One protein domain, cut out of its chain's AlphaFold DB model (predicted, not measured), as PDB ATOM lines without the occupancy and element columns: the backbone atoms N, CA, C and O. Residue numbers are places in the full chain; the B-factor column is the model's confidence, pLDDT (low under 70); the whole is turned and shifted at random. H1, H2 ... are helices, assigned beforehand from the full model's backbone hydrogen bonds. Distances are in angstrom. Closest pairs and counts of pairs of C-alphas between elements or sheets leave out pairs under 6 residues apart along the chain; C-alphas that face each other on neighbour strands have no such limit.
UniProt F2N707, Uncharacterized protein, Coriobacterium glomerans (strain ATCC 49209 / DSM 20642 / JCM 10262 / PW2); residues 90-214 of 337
ATOM      1  N   TYR A  90     112.089 243.001 324.950       58.59
ATOM      2  CA  TYR A  90     110.981 242.895 325.911       58.59
ATOM      3  C   TYR A  90     110.073 241.675 325.713       58.59
ATOM      4  O   TYR A  90     109.585 241.120 326.696       58.59
ATOM      5  N   GLY A  91     109.873 241.216 324.471       59.44
ATOM      6  CA  GLY A  91     109.072 240.012 324.202       59.44
ATOM      7  C   GLY A  91     109.675 238.747 324.823       59.44
ATOM      8  O   GLY A  91     108.956 237.852 325.257       59.44
ATOM      9  N   LEU A  92     111.004 238.714 324.949       59.66
ATOM     10  CA  LEU A  92     111.757 237.583 325.494       59.66
ATOM     11  C   LEU A  92     111.639 237.485 327.022       59.66
ATOM     12  O   LEU A  92     111.500 236.391 327.564       59.66
ATOM     13  N   PHE A  93     111.627 238.622 327.721       62.44
ATOM     14  CA  PHE A  93     111.441 238.664 329.176       62.44
ATOM     15  C   PHE A  93     110.045 238.183 329.595       62.44
ATOM     16  O   PHE A  93     109.886 237.413 330.539       62.44
ATOM     17  N   VAL A  94     109.037 238.611 328.837       63.56
ATOM     18  CA  VAL A  94     107.634 238.206 328.982       63.56
ATOM     19  C   VAL A  94     107.468 236.696 328.855       63.56
ATOM     20  O   VAL A  94     106.816 236.068 329.689       63.56
ATOM     21  N   PHE A  95     108.098 236.118 327.836       65.38
ATOM     22  CA  PHE A  95     108.096 234.681 327.609       65.38
ATOM     23  C   PHE A  95     108.732 233.921 328.783       65.38
ATOM     24  O   PHE A  95     108.190 232.915 329.238       65.38
ATOM     25  N   GLY A  96     109.825 234.449 329.347       68.50
ATOM     26  CA  GLY A  96     110.478 233.863 330.518       68.50
ATOM     27  C   GLY A  96     109.607 233.834 331.775       68.50
ATOM     28  O   GLY A  96     109.551 232.814 332.457       68.50
ATOM     29  N   ILE A  97     108.883 234.920 332.065       69.25
ATOM     30  CA  ILE A  97     107.953 234.974 333.208       69.25
ATOM     31  C   ILE A  97     106.813 233.960 333.040       69.25
ATOM     32  O   ILE A  97     106.410 233.329 334.018       69.25
ATOM     33  N   ALA A  98     106.323 233.768 331.810       68.12
ATOM     34  CA  ALA A  98     105.264 232.804 331.518       68.12
ATOM     35  C   ALA A  98     105.645 231.377 331.890       68.12
ATOM     36  O   ALA A  98     104.893 230.680 332.570       68.12
ATOM     37  N   ILE A  99     106.844 230.973 331.479       70.62
ATOM     38  CA  ILE A  99     107.373 229.637 331.735       70.62
ATOM     39  C   ILE A  99     107.491 229.383 333.238       70.62
ATOM     40  O   ILE A  99     107.121 228.316 333.718       70.62
ATOM     41  N   VAL A 100     107.942 230.371 334.012       74.00
ATOM     42  CA  VAL A 100     108.072 230.193 335.463       74.00
ATOM     43  C   VAL A 100     106.719 230.128 336.157       74.00
ATOM     44  O   VAL A 100     106.552 229.299 337.046       74.00
ATOM     45  N   ALA A 101     105.735 230.922 335.732       70.38
ATOM     46  CA  ALA A 101     104.379 230.831 336.276       70.38
ATOM     47  C   ALA A 101     103.776 229.428 336.071       70.38
ATOM     48  O   ALA A 101     103.182 228.872 336.994       70.38
ATOM     49  N   VAL A 102     103.994 228.835 334.893       71.19
ATOM     50  CA  VAL A 102     103.588 227.459 334.570       71.19
ATOM     51  C   VAL A 102     104.254 226.450 335.509       71.19
ATOM     52  O   VAL A 102     103.576 225.612 336.103       71.19
ATOM     53  N   VAL A 103     105.578 226.532 335.666       72.50
ATOM     54  CA  VAL A 103     106.345 225.560 336.460       72.50
ATOM     55  C   VAL A 103     106.039 225.683 337.956       72.50
ATOM     56  O   VAL A 103     105.909 224.669 338.638       72.50
ATOM     57  N   VAL A 104     105.833 226.900 338.468       72.62
ATOM     58  CA  VAL A 104     105.383 227.141 339.852       72.62
ATOM     59  C   VAL A 104     104.004 226.532 340.095       72.62
ATOM     60  O   VAL A 104     103.802 225.860 341.106       72.62
ATOM     61  N   LEU A 105     103.061 226.729 339.169       69.81
ATOM     62  CA  LEU A 105     101.712 226.179 339.289       69.81
ATOM     63  C   LEU A 105     101.725 224.643 339.242       69.81
ATOM     64  O   LEU A 105     101.078 224.002 340.068       69.81
ATOM     65  N   LYS A 106     102.528 224.050 338.348       70.19
ATOM     66  CA  LYS A 106     102.776 222.601 338.321       70.19
ATOM     67  C   LYS A 106     103.348 222.113 339.653       70.19
ATOM     68  O   LYS A 106     102.878 221.102 340.177       70.19
ATOM     69  N   GLY A 107     104.330 222.814 340.216       71.38
ATOM     70  CA  GLY A 107     104.945 222.428 341.486       71.38
ATOM     71  C   GLY A 107     103.969 222.469 342.661       71.38
ATOM     72  O   GLY A 107     103.945 221.541 343.466       71.38
ATOM     73  N   LEU A 108     103.084 223.470 342.705       69.69
ATOM     74  CA  LEU A 108     102.006 223.552 343.697       69.69
ATOM     75  C   LEU A 108     100.990 222.408 343.569       69.69
ATOM     76  O   LEU A 108     100.527 221.896 344.584       69.69
ATOM     77  N   LEU A 109     100.655 221.995 342.343       66.94
ATOM     78  CA  LEU A 109      99.693 220.914 342.093       66.94
ATOM     79  C   LEU A 109     100.280 219.514 342.326       66.94
ATOM     80  O   LEU A 109      99.555 218.604 342.716       66.94
ATOM     81  N   THR A 110     101.578 219.327 342.074       69.19
ATOM     82  CA  THR A 110     102.246 218.010 342.124       69.19
ATOM     83  C   THR A 110     103.110 217.796 343.369       69.19
ATOM     84  O   THR A 110     103.588 216.686 343.595       69.19
ATOM     85  N   GLY A 111     103.347 218.845 344.165       72.00
ATOM     86  CA  GLY A 111     104.230 218.823 345.336       72.00
ATOM     87  C   GLY A 111     105.730 218.773 345.011       72.00
ATOM     88  O   GLY A 111     106.543 218.653 345.927       72.00
ATOM     89  N   LYS A 112     106.121 218.861 343.731       74.00
ATOM     90  CA  LYS A 112     107.520 218.822 343.272       74.00
ATOM     91  C   LYS A 112     108.026 220.228 342.941       74.00
ATOM     92  O   LYS A 112     107.524 220.873 342.028       74.00
ATOM     93  N   PHE A 113     109.024 220.706 343.685       75.12
ATOM     94  CA  PHE A 113     109.548 222.080 343.571       75.12
ATOM     95  C   PHE A 113     110.967 222.169 342.983       75.12
ATOM     96  O   PHE A 113     111.518 223.261 342.857       75.12
ATOM     97  N   ASP A 114     111.562 221.045 342.597       76.06
ATOM     98  CA  ASP A 114     112.882 220.964 341.964       76.06
ATOM     99  C   ASP A 114     112.956 221.782 340.663       76.06
ATOM    100  O   ASP A 114     113.862 222.601 340.484       76.06
ATOM    101  N   GLU A 115     111.943 221.663 339.803       71.81
ATOM    102  CA  GLU A 115     111.844 222.444 338.561       71.81
ATOM    103  C   GLU A 115     111.649 223.954 338.820       71.81
ATOM    104  O   GLU A 115     112.102 224.794 338.033       71.81
ATOM    105  N   VAL A 116     111.019 224.316 339.945       74.81
ATOM    106  CA  VAL A 116     110.756 225.713 340.329       74.81
ATOM    107  C   VAL A 116     112.054 226.435 340.678       74.81
ATOM    108  O   VAL A 116     112.281 227.558 340.222       74.81
ATOM    109  N   VAL A 117     112.938 225.784 341.439       80.25
ATOM    110  CA  VAL A 117     114.243 226.350 341.820       80.25
ATOM    111  C   VAL A 117     115.097 226.618 340.576       80.25
ATOM    112  O   VAL A 117     115.692 227.692 340.447       80.25
ATOM    113  N   LEU A 118     115.103 225.682 339.622       79.38
ATOM    114  CA  LEU A 118     115.853 225.806 338.371       79.38
ATOM    115  C   LEU A 118     115.308 226.940 337.481       79.38
ATOM    116  O   LEU A 118     116.078 227.746 336.954       79.38
ATOM    117  N   CYS A 119     113.983 227.070 337.384       76.31
ATOM    118  CA  CYS A 119     113.325 228.168 336.671       76.31
ATOM    119  C   CYS A 119     113.645 229.546 337.267       76.31
ATOM    120  O   CYS A 119     113.927 230.494 336.529       76.31
ATOM    121  N   MET A 120     113.656 229.660 338.597       78.75
ATOM    122  CA  MET A 120     114.008 230.905 339.286       78.75
ATOM    123  C   MET A 120     115.477 231.292 339.060       78.75
ATOM    124  O   MET A 120     115.774 232.469 338.851       78.75
ATOM    125  N   ALA A 121     116.394 230.320 339.021       83.19
ATOM    126  CA  ALA A 121     117.801 230.562 338.696       83.19
ATOM    127  C   ALA A 121     117.990 231.066 337.250       83.19
ATOM    128  O   ALA A 121     118.765 231.996 337.006       83.19
ATOM    129  N   ILE A 122     117.242 230.509 336.294       79.94
ATOM    130  CA  ILE A 122     117.275 230.926 334.883       79.94
ATOM    131  C   ILE A 122     116.690 232.331 334.708       79.94
ATOM    132  O   ILE A 122     117.294 233.162 334.023       79.94
ATOM    133  N   LEU A 123     115.581 232.647 335.387       75.25
ATOM    134  CA  LEU A 123     115.051 234.012 335.433       75.25
ATOM    135  C   LEU A 123     116.045 234.995 336.045       75.25
ATOM    136  O   LEU A 123     116.197 236.092 335.519       75.25
ATOM    137  N   ALA A 124     116.741 234.622 337.121       80.19
ATOM    138  CA  ALA A 124     117.742 235.479 337.745       80.19
ATOM    139  C   ALA A 124     118.924 235.760 336.799       80.19
ATOM    140  O   ALA A 124     119.387 236.900 336.713       80.19
ATOM    141  N   LEU A 125     119.384 234.759 336.037       79.88
ATOM    142  CA  LEU A 125     120.417 234.929 335.007       79.88
ATOM    143  C   LEU A 125     119.947 235.830 333.863       79.88
ATOM    144  O   LEU A 125     120.678 236.739 333.460       79.88
ATOM    145  N   PHE A 126     118.723 235.621 333.377       73.44
ATOM    146  CA  PHE A 126     118.128 236.447 332.332       73.44
ATOM    147  C   PHE A 126     117.931 237.894 332.813       73.44
ATOM    148  O   PHE A 126     118.354 238.833 332.141       73.44
ATOM    149  N   TRP A 127     117.393 238.087 334.021       72.56
ATOM    150  CA  TRP A 127     117.230 239.389 334.675       72.56
ATOM    151  C   TRP A 127     118.576 240.093 334.874       72.56
ATOM    152  O   TRP A 127     118.708 241.293 334.627       72.56
ATOM    153  N   ARG A 128     119.618 239.361 335.285       77.25
ATOM    154  CA  ARG A 128     120.977 239.900 335.423       77.25
ATOM    155  C   ARG A 128     121.561 240.300 334.068       77.25
ATOM    156  O   ARG A 128     122.165 241.364 333.962       77.25
ATOM    157  N   GLY A 129     121.368 239.494 333.025       72.31
ATOM    158  CA  GLY A 129     121.769 239.835 331.657       72.31
ATOM    159  C   GLY A 129     121.066 241.087 331.136       72.31
ATOM    160  O   GLY A 129     121.712 241.959 330.556       72.31
ATOM    161  N   TRP A 130     119.774 241.205 331.434       67.69
ATOM    162  CA  TRP A 130     118.928 242.335 331.065       67.69
ATOM    163  C   TRP A 130     119.313 243.632 331.787       67.69
ATOM    164  O   TRP A 130     119.483 244.667 331.153       67.69
ATOM    165  N   THR A 131     119.531 243.580 333.102       65.25
ATOM    166  CA  THR A 131     119.936 244.754 333.900       65.25
ATOM    167  C   THR A 131     121.351 245.238 333.590       65.25
ATOM    168  O   THR A 131     121.627 246.426 333.713       65.25
ATOM    169  N   THR A 132     122.246 244.344 333.162       69.56
ATOM    170  CA  THR A 132     123.649 244.680 332.858       69.56
ATOM    171  C   THR A 132     123.928 244.939 331.375       69.56
ATOM    172  O   THR A 132     125.070 245.231 331.024       69.56
ATOM    173  N   GLY A 133     122.931 244.809 330.490       66.19
ATOM    174  CA  GLY A 133     123.096 244.995 329.040       66.19
ATOM    175  C   GLY A 133     124.028 243.971 328.371       66.19
ATOM    176  O   GLY A 133     124.504 244.176 327.253       66.19
ATOM    177  N   ARG A 134     124.335 242.856 329.045       74.12
ATOM    178  CA  ARG A 134     125.261 241.834 328.538       74.12
ATOM    179  C   ARG A 134     124.522 240.870 327.613       74.12
ATOM    180  O   ARG A 134     123.993 239.856 328.069       74.12
ATOM    181  N   ARG A 135     124.581 241.122 326.299       69.31
ATOM    182  CA  ARG A 135     123.963 240.272 325.254       69.31
ATOM    183  C   ARG A 135     124.243 238.771 325.409       69.31
ATOM    184  O   ARG A 135     123.344 237.969 325.198       69.31
ATOM    185  N   ARG A 136     125.452 238.377 325.833       74.25
ATOM    186  CA  ARG A 136     125.799 236.955 326.051       74.25
ATOM    187  C   ARG A 136     124.917 236.283 327.111       74.25
ATOM    188  O   ARG A 136     124.484 235.160 326.902       74.25
ATOM    189  N   LEU A 137     124.613 236.972 328.215       74.50
ATOM    190  CA  LEU A 137     123.756 236.431 329.279       74.50
ATOM    191  C   LEU A 137     122.289 236.347 328.843       74.50
ATOM    192  O   LEU A 137     121.604 235.400 329.214       74.50
ATOM    193  N   LEU A 138     121.828 237.295 328.020       69.00
ATOM    194  CA  LEU A 138     120.485 237.255 327.434       69.00
ATOM    195  C   LEU A 138     120.309 236.053 326.500       69.00
ATOM    196  O   LEU A 138     119.305 235.355 326.599       69.00
ATOM    197  N   ILE A 139     121.295 235.779 325.639       71.12
ATOM    198  CA  ILE A 139     121.260 234.634 324.715       71.12
ATOM    199  C   ILE A 139     121.255 233.312 325.489       71.12
ATOM    200  O   ILE A 139     120.452 232.432 325.194       71.12
ATOM    201  N   VAL A 140     122.112 233.183 326.508       80.25
ATOM    202  CA  VAL A 140     122.171 231.974 327.345       80.25
ATOM    203  C   VAL A 140     120.863 231.772 328.113       80.25
ATOM    204  O   VAL A 140     120.308 230.677 328.093       80.25
ATOM    205  N   GLY A 141     120.328 232.824 328.740       73.38
ATOM    206  CA  GLY A 141     119.046 232.748 329.445       73.38
ATOM    207  C   GLY A 141     117.884 232.395 328.511       73.38
ATOM    208  O   GLY A 141     117.035 231.587 328.872       73.38
ATOM    209  N   LEU A 142     117.877 232.935 327.288       72.56
ATOM    210  CA  LEU A 142     116.882 232.593 326.272       72.56
ATOM    211  C   LEU A 142     116.957 231.121 325.862       72.56
ATOM    212  O   LEU A 142     115.929 230.452 325.822       72.56
ATOM    213  N   ALA A 143     118.154 230.611 325.568       77.62
ATOM    214  CA  ALA A 143     118.332 229.215 325.179       77.62
ATOM    215  C   ALA A 143     117.812 228.258 326.266       77.62
ATOM    216  O   ALA A 143     117.130 227.281 325.959       77.62
ATOM    217  N   LEU A 144     118.058 228.585 327.540       81.19
ATOM    218  CA  LEU A 144     117.560 227.816 328.682       81.19
ATOM    219  C   LEU A 144     116.030 227.884 328.816       81.19
ATOM    220  O   LEU A 144     115.396 226.860 329.056       81.19
ATOM    221  N   LEU A 145     115.422 229.056 328.605       74.19
ATOM    222  CA  LEU A 145     113.962 229.209 328.603       74.19
ATOM    223  C   LEU A 145     113.295 228.411 327.475       74.19
ATOM    224  O   LEU A 145     112.292 227.741 327.711       74.19
ATOM    225  N   VAL A 146     113.862 228.436 326.267       75.19
ATOM    226  CA  VAL A 146     113.371 227.624 325.139       75.19
ATOM    227  C   VAL A 146     113.483 226.133 325.460       75.19
ATOM    228  O   VAL A 146     112.547 225.383 325.187       75.19
ATOM    229  N   GLY A 147     114.576 225.710 326.102       78.12
ATOM    230  CA  GLY A 147     114.741 224.337 326.583       78.12
ATOM    231  C   GLY A 147     113.645 223.916 327.567       78.12
ATOM    232  O   GLY A 147     113.045 222.858 327.393       78.12
ATOM    233  N   ILE A 148     113.314 224.760 328.551       76.06
ATOM    234  CA  ILE A 148     112.222 224.471 329.497       76.06
ATOM    235  C   ILE A 148     110.869 224.417 328.781       76.06
ATOM    236  O   ILE A 148     110.072 223.522 329.054       76.06
ATOM    237  N   ALA A 149     110.601 225.341 327.855       73.62
ATOM    238  CA  ALA A 149     109.361 225.326 327.083       73.62
ATOM    239  C   ALA A 149     109.213 224.023 326.280       73.62
ATOM    240  O   ALA A 149     108.133 223.436 326.255       73.62
ATOM    241  N   PHE A 150     110.308 223.537 325.688       80.31
ATOM    242  CA  PHE A 150     110.333 222.264 324.976       80.31
ATOM    243  C   PHE A 150     110.012 221.082 325.903       80.31
ATOM    244  O   PHE A 150     109.135 220.283 325.582       80.31
ATOM    245  N   VAL A 151     110.635 221.022 327.087       79.06
ATOM    246  CA  VAL A 151     110.341 219.999 328.112       79.06
ATOM    247  C   VAL A 151     108.884 220.078 328.597       79.06
ATOM    248  O   VAL A 151     108.233 219.059 328.837       79.06
ATOM    249  N   GLY A 152     108.336 221.290 328.714       74.50
ATOM    250  CA  GLY A 152     106.925 221.510 329.028       74.50
ATOM    251  C   GLY A 152     105.997 220.909 327.971       74.50
ATOM    252  O   GLY A 152     105.066 220.184 328.315       74.50
ATOM    253  N   ILE A 153     106.285 221.136 326.685       76.06
ATOM    254  CA  ILE A 153     105.507 220.583 325.564       76.06
ATOM    255  C   ILE A 153     105.581 219.054 325.545       76.06
ATOM    256  O   ILE A 153     104.545 218.403 325.414       76.06
ATOM    257  N   THR A 154     106.767 218.463 325.730       80.00
ATOM    258  CA  THR A 154     106.905 216.997 325.773       80.00
ATOM    259  C   THR A 154     106.114 216.388 326.930       80.00
ATOM    260  O   THR A 154     105.471 215.357 326.751       80.00
ATOM    261  N   ASN A 155     106.082 217.055 328.088       76.75
ATOM    262  CA  ASN A 155     105.273 216.620 329.228       76.75
ATOM    263  C   ASN A 155     103.768 216.729 328.957       76.75
ATOM    264  O   ASN A 155     103.023 215.838 329.350       76.75
ATOM    265  N   ILE A 156     103.304 217.788 328.283       77.69
ATOM    266  CA  ILE A 156     101.890 217.918 327.891       77.69
ATOM    267  C   ILE A 156     101.488 216.771 326.958       77.69
ATOM    268  O   ILE A 156     100.448 216.156 327.174       77.69
ATOM    269  N   ILE A 157     102.316 216.460 325.956       81.12
ATOM    270  CA  ILE A 157     102.059 215.361 325.012       81.12
ATOM    271  C   ILE A 157     102.021 214.016 325.746       81.12
ATOM    272  O   ILE A 157     101.143 213.201 325.477       81.12
ATOM    273  N   HIS A 158     102.937 213.788 326.691       82.38
ATOM    274  CA  HIS A 158     102.956 212.553 327.470       82.38
ATOM    275  C   HIS A 158     101.694 212.401 328.329       82.38
ATOM    276  O   HIS A 158     101.081 211.342 328.311       82.38
ATOM    277  N   VAL A 159     101.283 213.450 329.047       79.81
ATOM    278  CA  VAL A 159     100.070 213.431 329.888       79.81
ATOM    279  C   VAL A 159      98.800 213.291 329.045       79.81
ATOM    280  O   VAL A 159      97.857 212.634 329.466       79.81
ATOM    281  N   ALA A 160      98.765 213.884 327.850       80.19
ATOM    282  CA  ALA A 160      97.617 213.789 326.950       80.19
ATOM    283  C   ALA A 160      97.433 212.389 326.339       80.19
ATOM    284  O   ALA A 160      96.313 212.026 325.991       80.19
ATOM    285  N   ASN A 161      98.519 211.620 326.205       82.88
ATOM    286  CA  ASN A 161      98.511 210.271 325.632       82.88
ATOM    287  C   ASN A 161      98.465 209.157 326.688       82.88
ATOM    288  O   ASN A 161      98.455 207.980 326.330       82.88
ATOM    289  N   ASP A 162      98.476 209.508 327.971       81.25
ATOM    290  CA  ASP A 162      98.464 208.542 329.060       81.25
ATOM    291  C   ASP A 162      97.041 208.008 329.285       81.25
ATOM    292  O   ASP A 162      96.141 208.728 329.722       81.25
ATOM    293  N   ALA A 163      96.834 206.734 328.944       75.69
ATOM    294  CA  ALA A 163      95.532 206.075 329.003       75.69
ATOM    295  C   ALA A 163      95.071 205.754 330.436       75.69
ATOM    296  O   ALA A 163      93.899 205.432 330.638       75.69
ATOM    297  N   GLU A 164      95.966 205.832 331.425       85.44
ATOM    298  CA  GLU A 164      95.659 205.526 332.827       85.44
ATOM    299  C   GLU A 164      95.082 206.735 333.582       85.44
ATOM    300  O   GLU A 164      94.461 206.585 334.639       85.44
ATOM    301  N   LEU A 165      95.248 207.945 333.041       80.56
ATOM    302  CA  LEU A 165      94.761 209.176 333.653       80.56
ATOM    303  C   LEU A 165      93.283 209.424 333.309       80.56
ATOM    304  O   LEU A 165      92.892 209.389 332.140       80.56
ATOM    305  N   PRO A 166      92.427 209.752 334.299       87.38
ATOM    306  CA  PRO A 166      91.053 210.125 334.010       87.38
ATOM    307  C   PRO A 166      91.026 211.421 333.178       87.38
ATOM    308  O   PRO A 166      91.815 212.334 333.447       87.38
ATOM    309  N   PRO A 167      90.081 211.576 332.227       81.81
ATOM    310  CA  PRO A 167      90.019 212.752 331.353       81.81
ATOM    311  C   PRO A 167      90.014 214.084 332.115       81.81
ATOM    312  O   PRO A 167      90.633 215.056 331.688       81.81
ATOM    313  N   SER A 168      89.368 214.132 333.283       78.25
ATOM    314  CA  SER A 168      89.340 215.312 334.153       78.25
ATOM    315  C   SER A 168      90.728 215.736 334.648       78.25
ATOM    316  O   SER A 168      90.996 216.934 334.711       78.25
ATOM    317  N   ALA A 169      91.629 214.796 334.948       76.62
ATOM    318  CA  ALA A 169      92.995 215.111 335.364       76.62
ATOM    319  C   ALA A 169      93.807 215.709 334.206       76.62
ATOM    320  O   ALA A 169      94.520 216.695 334.401       76.62
ATOM    321  N   VAL A 170      93.628 215.184 332.989       79.00
ATOM    322  CA  VAL A 170      94.240 215.727 331.766       79.00
ATOM    323  C   VAL A 170      93.746 217.155 331.500       79.00
ATOM    324  O   VAL A 170      94.554 218.055 331.261       79.00
ATOM    325  N   PHE A 171      92.438 217.406 331.626       78.69
ATOM    326  CA  PHE A 171      91.862 218.748 331.474       78.69
ATOM    327  C   PHE A 171      92.374 219.743 332.520       78.69
ATOM    328  O   PHE A 171      92.710 220.873 332.163       78.69
ATOM    329  N   VAL A 172      92.470 219.346 333.794       78.44
ATOM    330  CA  VAL A 172      93.022 220.200 334.861       78.44
ATOM    331  C   VAL A 172      94.497 220.510 334.596       78.44
ATOM    332  O   VAL A 172      94.917 221.663 334.726       78.44
ATOM    333  N   TYR A 173      95.274 219.514 334.159       75.50
ATOM    334  CA  TYR A 173      96.687 219.690 333.839       75.50
ATOM    335  C   TYR A 173      96.882 220.669 332.674       75.50
ATOM    336  O   TYR A 173      97.570 221.676 332.836       75.50
ATOM    337  N   ILE A 174      96.222 220.456 331.533       76.62
ATOM    338  CA  ILE A 174      96.316 221.352 330.365       76.62
ATOM    339  C   ILE A 174      95.750 222.746 330.687       76.62
ATOM    340  O   ILE A 174      96.346 223.764 330.327       76.62
ATOM    341  N   GLY A 175      94.635 222.811 331.419       76.88
ATOM    342  CA  GLY A 175      94.017 224.062 331.858       76.88
ATOM    343  C   GLY A 175      94.948 224.916 332.721       76.88
ATOM    344  O   GLY A 175      94.980 226.137 332.564       76.88
ATOM    345  N   SER A 176      95.774 224.292 333.566       72.00
ATOM    346  CA  SER A 176      96.765 225.002 334.385       72.00
ATOM    347  C   SER A 176      97.820 225.735 333.536       72.00
ATOM    348  O   SER A 176      98.145 226.892 333.818       72.00
ATOM    349  N   TYR A 177      98.277 225.132 332.430       72.31
ATOM    350  CA  TYR A 177      99.187 225.783 331.480       72.31
ATOM    351  C   TYR A 177      98.512 226.973 330.791       72.31
ATOM    352  O   TYR A 177      99.118 228.039 330.675       72.31
ATOM    353  N   ALA A 178      97.247 226.829 330.383       74.56
ATOM    354  CA  ALA A 178      96.492 227.916 329.763       74.56
ATOM    355  C   ALA A 178      96.331 229.120 330.712       74.56
ATOM    356  O   ALA A 178      96.578 230.259 330.311       74.56
ATOM    357  N   VAL A 179      95.995 228.880 331.985       74.94
ATOM    358  CA  VAL A 179      95.887 229.936 333.011       74.94
ATOM    359  C   VAL A 179      97.226 230.648 333.217       74.94
ATOM    360  O   VAL A 179      97.273 231.880 333.248       74.94
ATOM    361  N   ALA A 180      98.325 229.903 333.304       68.88
ATOM    362  CA  ALA A 180      99.650 230.484 333.484       68.88
ATOM    363  C   ALA A 180     100.097 231.334 332.276       68.88
ATOM    364  O   ALA A 180     100.666 232.411 332.467       68.88
ATOM    365  N   VAL A 181      99.765 230.926 331.045       70.94
ATOM    366  CA  VAL A 181      99.984 231.742 329.837       70.94
ATOM    367  C   VAL A 181      99.193 233.051 329.909       70.94
ATOM    368  O   VAL A 181      99.750 234.115 329.641       70.94
ATOM    369  N   VAL A 182      97.923 233.011 330.322       75.00
ATOM    370  CA  VAL A 182      97.088 234.219 330.453       75.00
ATOM    371  C   VAL A 182      97.661 235.188 331.491       75.00
ATOM    372  O   VAL A 182      97.796 236.380 331.202       75.00
ATOM    373  N   ILE A 183      98.061 234.698 332.669       71.50
ATOM    374  CA  ILE A 183      98.694 235.522 333.716       71.50
ATOM    375  C   ILE A 183      99.964 236.190 333.177       71.50
ATOM    376  O   ILE A 183     100.193 237.382 333.401       71.50
ATOM    377  N   ALA A 184     100.765 235.449 332.416       66.06
ATOM    378  CA  ALA A 184     101.983 235.972 331.826       66.06
ATOM    379  C   ALA A 184     101.728 237.054 330.778       66.06
ATOM    380  O   ALA A 184     102.410 238.077 330.783       66.06
ATOM    381  N   LEU A 185     100.723 236.868 329.917       66.50
ATOM    382  CA  LEU A 185     100.306 237.867 328.932       66.50
ATOM    383  C   LEU A 185      99.824 239.161 329.606       66.50
ATOM    384  O   LEU A 185     100.118 240.256 329.123       66.50
ATOM    385  N   ILE A 186      99.127 239.060 330.743       73.88
ATOM    386  CA  ILE A 186      98.689 240.225 331.523       73.88
ATOM    387  C   ILE A 186      99.897 240.939 332.144       73.88
ATOM    388  O   ILE A 186     100.067 242.141 331.928       73.88
ATOM    389  N   ALA A 187     100.766 240.212 332.854       66.12
ATOM    390  CA  ALA A 187     101.970 240.774 333.475       66.12
ATOM    391  C   ALA A 187     102.885 241.445 332.437       66.12
ATOM    392  O   ALA A 187     103.409 242.541 332.656       66.12
ATOM    393  N   ALA A 188     103.004 240.822 331.267       60.47
ATOM    394  CA  ALA A 188     103.706 241.345 330.113       60.47
ATOM    395  C   ALA A 188     103.131 242.651 329.606       60.47
ATOM    396  O   ALA A 188     103.861 243.631 329.465       60.47
ATOM    397  N   LYS A 189     101.818 242.678 329.367       64.81
ATOM    398  CA  LYS A 189     101.120 243.875 328.913       64.81
ATOM    399  C   LYS A 189     101.366 245.026 329.886       64.81
ATOM    400  O   LYS A 189     101.791 246.089 329.452       64.81
ATOM    401  N   THR A 190     101.207 244.806 331.192       66.31
ATOM    402  CA  THR A 190     101.429 245.838 332.218       66.31
ATOM    403  C   THR A 190     102.878 246.335 332.258       66.31
ATOM    404  O   THR A 190     103.113 247.545 332.328       66.31
ATOM    405  N   ALA A 191     103.863 245.434 332.195       61.03
ATOM    406  CA  ALA A 191     105.279 245.802 332.177       61.03
ATOM    407  C   ALA A 191     105.652 246.592 330.909       61.03
ATOM    408  O   ALA A 191     106.355 247.604 330.994       61.03
ATOM    409  N   VAL A 192     105.121 246.175 329.753       61.09
ATOM    410  CA  VAL A 192     105.290 246.849 328.459       61.09
ATOM    411  C   VAL A 192     104.674 248.240 328.493       61.09
ATOM    412  O   VAL A 192     105.346 249.193 328.120       61.09
ATOM    413  N   THR A 193     103.447 248.407 328.992       63.88
ATOM    414  CA  THR A 193     102.808 249.730 329.054       63.88
ATOM    415  C   THR A 193     103.612 250.708 329.913       63.88
ATOM    416  O   THR A 193     103.807 251.852 329.512       63.88
ATOM    417  N   ARG A 194     104.152 250.265 331.059       65.94
ATOM    418  CA  ARG A 194     104.974 251.119 331.939       65.94
ATOM    419  C   ARG A 194     106.304 251.526 331.301       65.94
ATOM    420  O   ARG A 194     106.706 252.682 331.406       65.94
ATOM    421  N   ARG A 195     106.999 250.593 330.644       62.03
ATOM    422  CA  ARG A 195     108.266 250.878 329.946       62.03
ATOM    423  C   ARG A 195     108.047 251.700 328.682       62.03
ATOM    424  O   ARG A 195     108.806 252.635 328.475       62.03
ATOM    425  N   ASN A 196     107.009 251.412 327.897       63.41
ATOM    426  CA  ASN A 196     106.636 252.220 326.736       63.41
ATOM    427  C   ASN A 196     106.319 253.650 327.162       63.41
ATOM    428  O   ASN A 196     106.861 254.562 326.566       63.41
ATOM    429  N   ALA A 197     105.578 253.859 328.257       68.69
ATOM    430  CA  ALA A 197     105.339 255.203 328.784       68.69
ATOM    431  C   ALA A 197     106.643 255.932 329.167       68.69
ATOM    432  O   ALA A 197     106.783 257.123 328.895       68.69
ATOM    433  N   LYS A 198     107.621 255.226 329.753       66.94
ATOM    434  CA  LYS A 198     108.942 255.795 330.066       66.94
ATOM    435  C   LYS A 198     109.746 256.124 328.802       66.94
ATOM    436  O   LYS A 198     110.289 257.214 328.694       66.94
ATOM    437  N   VAL A 199     109.787 255.203 327.842       64.50
ATOM    438  CA  VAL A 199     110.471 255.380 326.552       64.50
ATOM    439  C   VAL A 199     109.813 256.490 325.735       64.50
ATOM    440  O   VAL A 199     110.507 257.269 325.097       64.50
ATOM    441  N   ASP A 200     108.491 256.610 325.773       68.00
ATOM    442  CA  ASP A 200     107.748 257.675 325.106       68.00
ATOM    443  C   ASP A 200     108.006 259.031 325.769       68.00
ATOM    444  O   ASP A 200     108.138 260.027 325.059       68.00
ATOM    445  N   ALA A 201     108.152 259.082 327.097       73.00
ATOM    446  CA  ALA A 201     108.562 260.293 327.807       73.00
ATOM    447  C   ALA A 201     109.992 260.722 327.427       73.00
ATOM    448  O   ALA A 201     110.197 261.873 327.044       73.00
ATOM    449  N   GLU A 202     110.952 259.791 327.439       71.00
ATOM    450  CA  GLU A 202     112.340 260.040 327.018       71.00
ATOM    451  C   GLU A 202     112.413 260.446 325.533       71.00
ATOM    452  O   GLU A 202     113.070 261.420 325.168       71.00
ATOM    453  N   ASN A 203     111.669 259.767 324.656       68.12
ATOM    454  CA  ASN A 203     111.582 260.111 323.236       68.12
ATOM    455  C   ASN A 203     110.925 261.474 323.010       68.12
ATOM    456  O   ASN A 203     111.306 262.180 322.077       68.12
ATOM    457  N   LYS A 204     109.930 261.852 323.820       74.31
ATOM    458  CA  LYS A 204     109.295 263.170 323.744       74.31
ATOM    459  C   LYS A 204     110.294 264.261 324.108       74.31
ATOM    460  O   LYS A 204     110.383 265.238 323.371       74.31
ATOM    461  N   GLU A 205     111.072 264.065 325.170       74.81
ATOM    462  CA  GLU A 205     112.137 264.988 325.571       74.81
ATOM    463  C   GLU A 205     113.189 265.139 324.464       74.81
ATOM    464  O   GLU A 205     113.478 266.259 324.040       74.81
ATOM    465  N   ILE A 206     113.664 264.023 323.899       71.12
ATOM    466  CA  ILE A 206     114.600 264.018 322.765       71.12
ATOM    467  C   ILE A 206     114.001 264.751 321.559       71.12
ATOM    468  O   ILE A 206     114.661 265.600 320.969       71.12
ATOM    469  N   ARG A 207     112.738 264.492 321.200       72.25
ATOM    470  CA  ARG A 207     112.065 265.186 320.086       72.25
ATOM    471  C   ARG A 207     111.967 266.687 320.326       72.25
ATOM    472  O   ARG A 207     112.219 267.457 319.405       72.25
ATOM    473  N   THR A 208     111.627 267.109 321.543       75.94
ATOM    474  CA  THR A 208     111.575 268.535 321.887       75.94
ATOM    475  C   THR A 208     112.956 269.183 321.885       75.94
ATOM    476  O   THR A 208     113.090 270.299 321.392       75.94
ATOM    477  N   GLY A 209     113.987 268.485 322.369       75.94
ATOM    478  CA  GLY A 209     115.374 268.942 322.299       75.94
ATOM    479  C   GLY A 209     115.844 269.099 320.854       75.94
ATOM    480  O   GLY A 209     116.368 270.144 320.491       75.94
ATOM    481  N   ASN A 210     115.548 268.116 320.003       72.12
ATOM    482  CA  ASN A 210     115.882 268.152 318.580       72.12
ATOM    483  C   ASN A 210     115.156 269.286 317.849       72.12
ATOM    484  O   ASN A 210     115.757 269.954 317.017       72.12
ATOM    485  N   ALA A 211     113.880 269.525 318.165       73.00
ATOM    486  CA  ALA A 211     113.123 270.627 317.580       73.00
ATOM    487  C   ALA A 211     113.716 271.993 317.965       73.00
ATOM    488  O   ALA A 211     113.816 272.875 317.115       73.00
ATOM    489  N   ARG A 212     114.159 272.157 319.221       79.31
ATOM    490  CA  ARG A 212     114.849 273.376 319.675       79.31
ATOM    491  C   ARG A 212     116.202 273.554 318.988       79.31
ATOM    492  O   ARG A 212     116.460 274.631 318.468       79.31
ATOM    493  N   ALA A 213     117.016 272.500 318.930       75.69
ATOM    494  CA  ALA A 213     118.315 272.528 318.261       75.69
ATOM    495  C   ALA A 213     118.183 272.844 316.761       75.69
ATOM    496  O   ALA A 213     118.960 273.624 316.221       75.69
ATOM    497  N   LEU A 214     117.161 272.295 316.094       77.88
ATOM    498  CA  LEU A 214     116.858 272.617 314.700       77.88
ATOM    499  C   LEU A 214     116.457 274.089 314.527       77.88
ATOM    500  O   LEU A 214     116.924 274.721 313.586       77.88
TER     501      LEU A 214
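Overview. This is residues 90 to 214 of the 337 residues of an uncharacterized protein of Coriobacterium glomerans (strain ATCC 49209 / DSM 20642 / JCM 10262 / PW2) (UniProt F2N707). Four helices run up and down in a loose bundle, H1 between H2 and the first part of H4, with H3 slanting past H1 from the last part of H2 to the first part of H4. H4 is much the longest, and its residues 196 to 214 stick out beyond the bundle as a free arm. The printed part has 125 residues with four named helices, in the order H1, H2, H3, H4, and no named strand; the class is all helix. The whole is loose, with a radius of gyration of the C-alphas of 19.2 A, and is a rod spanning 73 by 28 by 21 A.

Arrangement. H1, residues 90 to 110, touches H2, residues 114 to 132, at a shallow tilt of 18 degrees, opposite ways; their closest C-alphas, those of Val 104 and Val 116, are 5.6 A apart. H2 with its residues 122 to 130 touches residues 135 to 145 of H3, residues 135 to 160, at a shallow tilt of 28 degrees, opposite ways; the closest C-alphas, of Gly 129 and Leu 137, are 4.6 A apart. H3 with residues 142 to 149 touches residues 92 to 99 of H1 at a steep tilt of 41 degrees, the same way; the closest C-alphas are those of Gly 96 and Leu 145, at 6.1 A. H4, residues 167 to 214, touches H1 with its residues 176 to 192 alone, at a shallow tilt of 25 degrees, opposite ways; the C-alphas of Ala 98 and Ala 184 come closest, at 4.6 A. H3 and H4 only just touch, with 3 pairs of C-alphas within 8 A, the closest being those of Ala 160 and Val 170 at 6.2 A. H2 and H4 are apart. H1 and H2, H2 and H3, and H3 and H4 are helical hairpins. Every O i to N i+4 pair is within hydrogen-bond range in H1, H2 and H3, and 43 of 44 are in H4.

Along the chain. H1 begins at C-alpha 90, at (110.981, 242.895, 325.911), and measures 31.0 A from first to last C-alpha. H2 measures 27.6 A. H3 measures 37.4 A and ends at C-alpha 160, at (97.617, 213.789, 326.950). H4 measures 67.7 A and ends at C-alpha 214, at (116.858, 272.617, 314.700).

Size, cuts and confidence. The C-alphas of Glu 164 and Leu 214 are the two farthest apart, at 72.7 A. The links from H1 to H2 and from H2 to H3 are tight, and the link from H3 to H4 is short; residues 163 to 168 stand free. The printed part has no cut. The mean pLDDT of the printed part is 73.0, and 37 residues are under 70, among them residues 90 to 98 and 187 to 200.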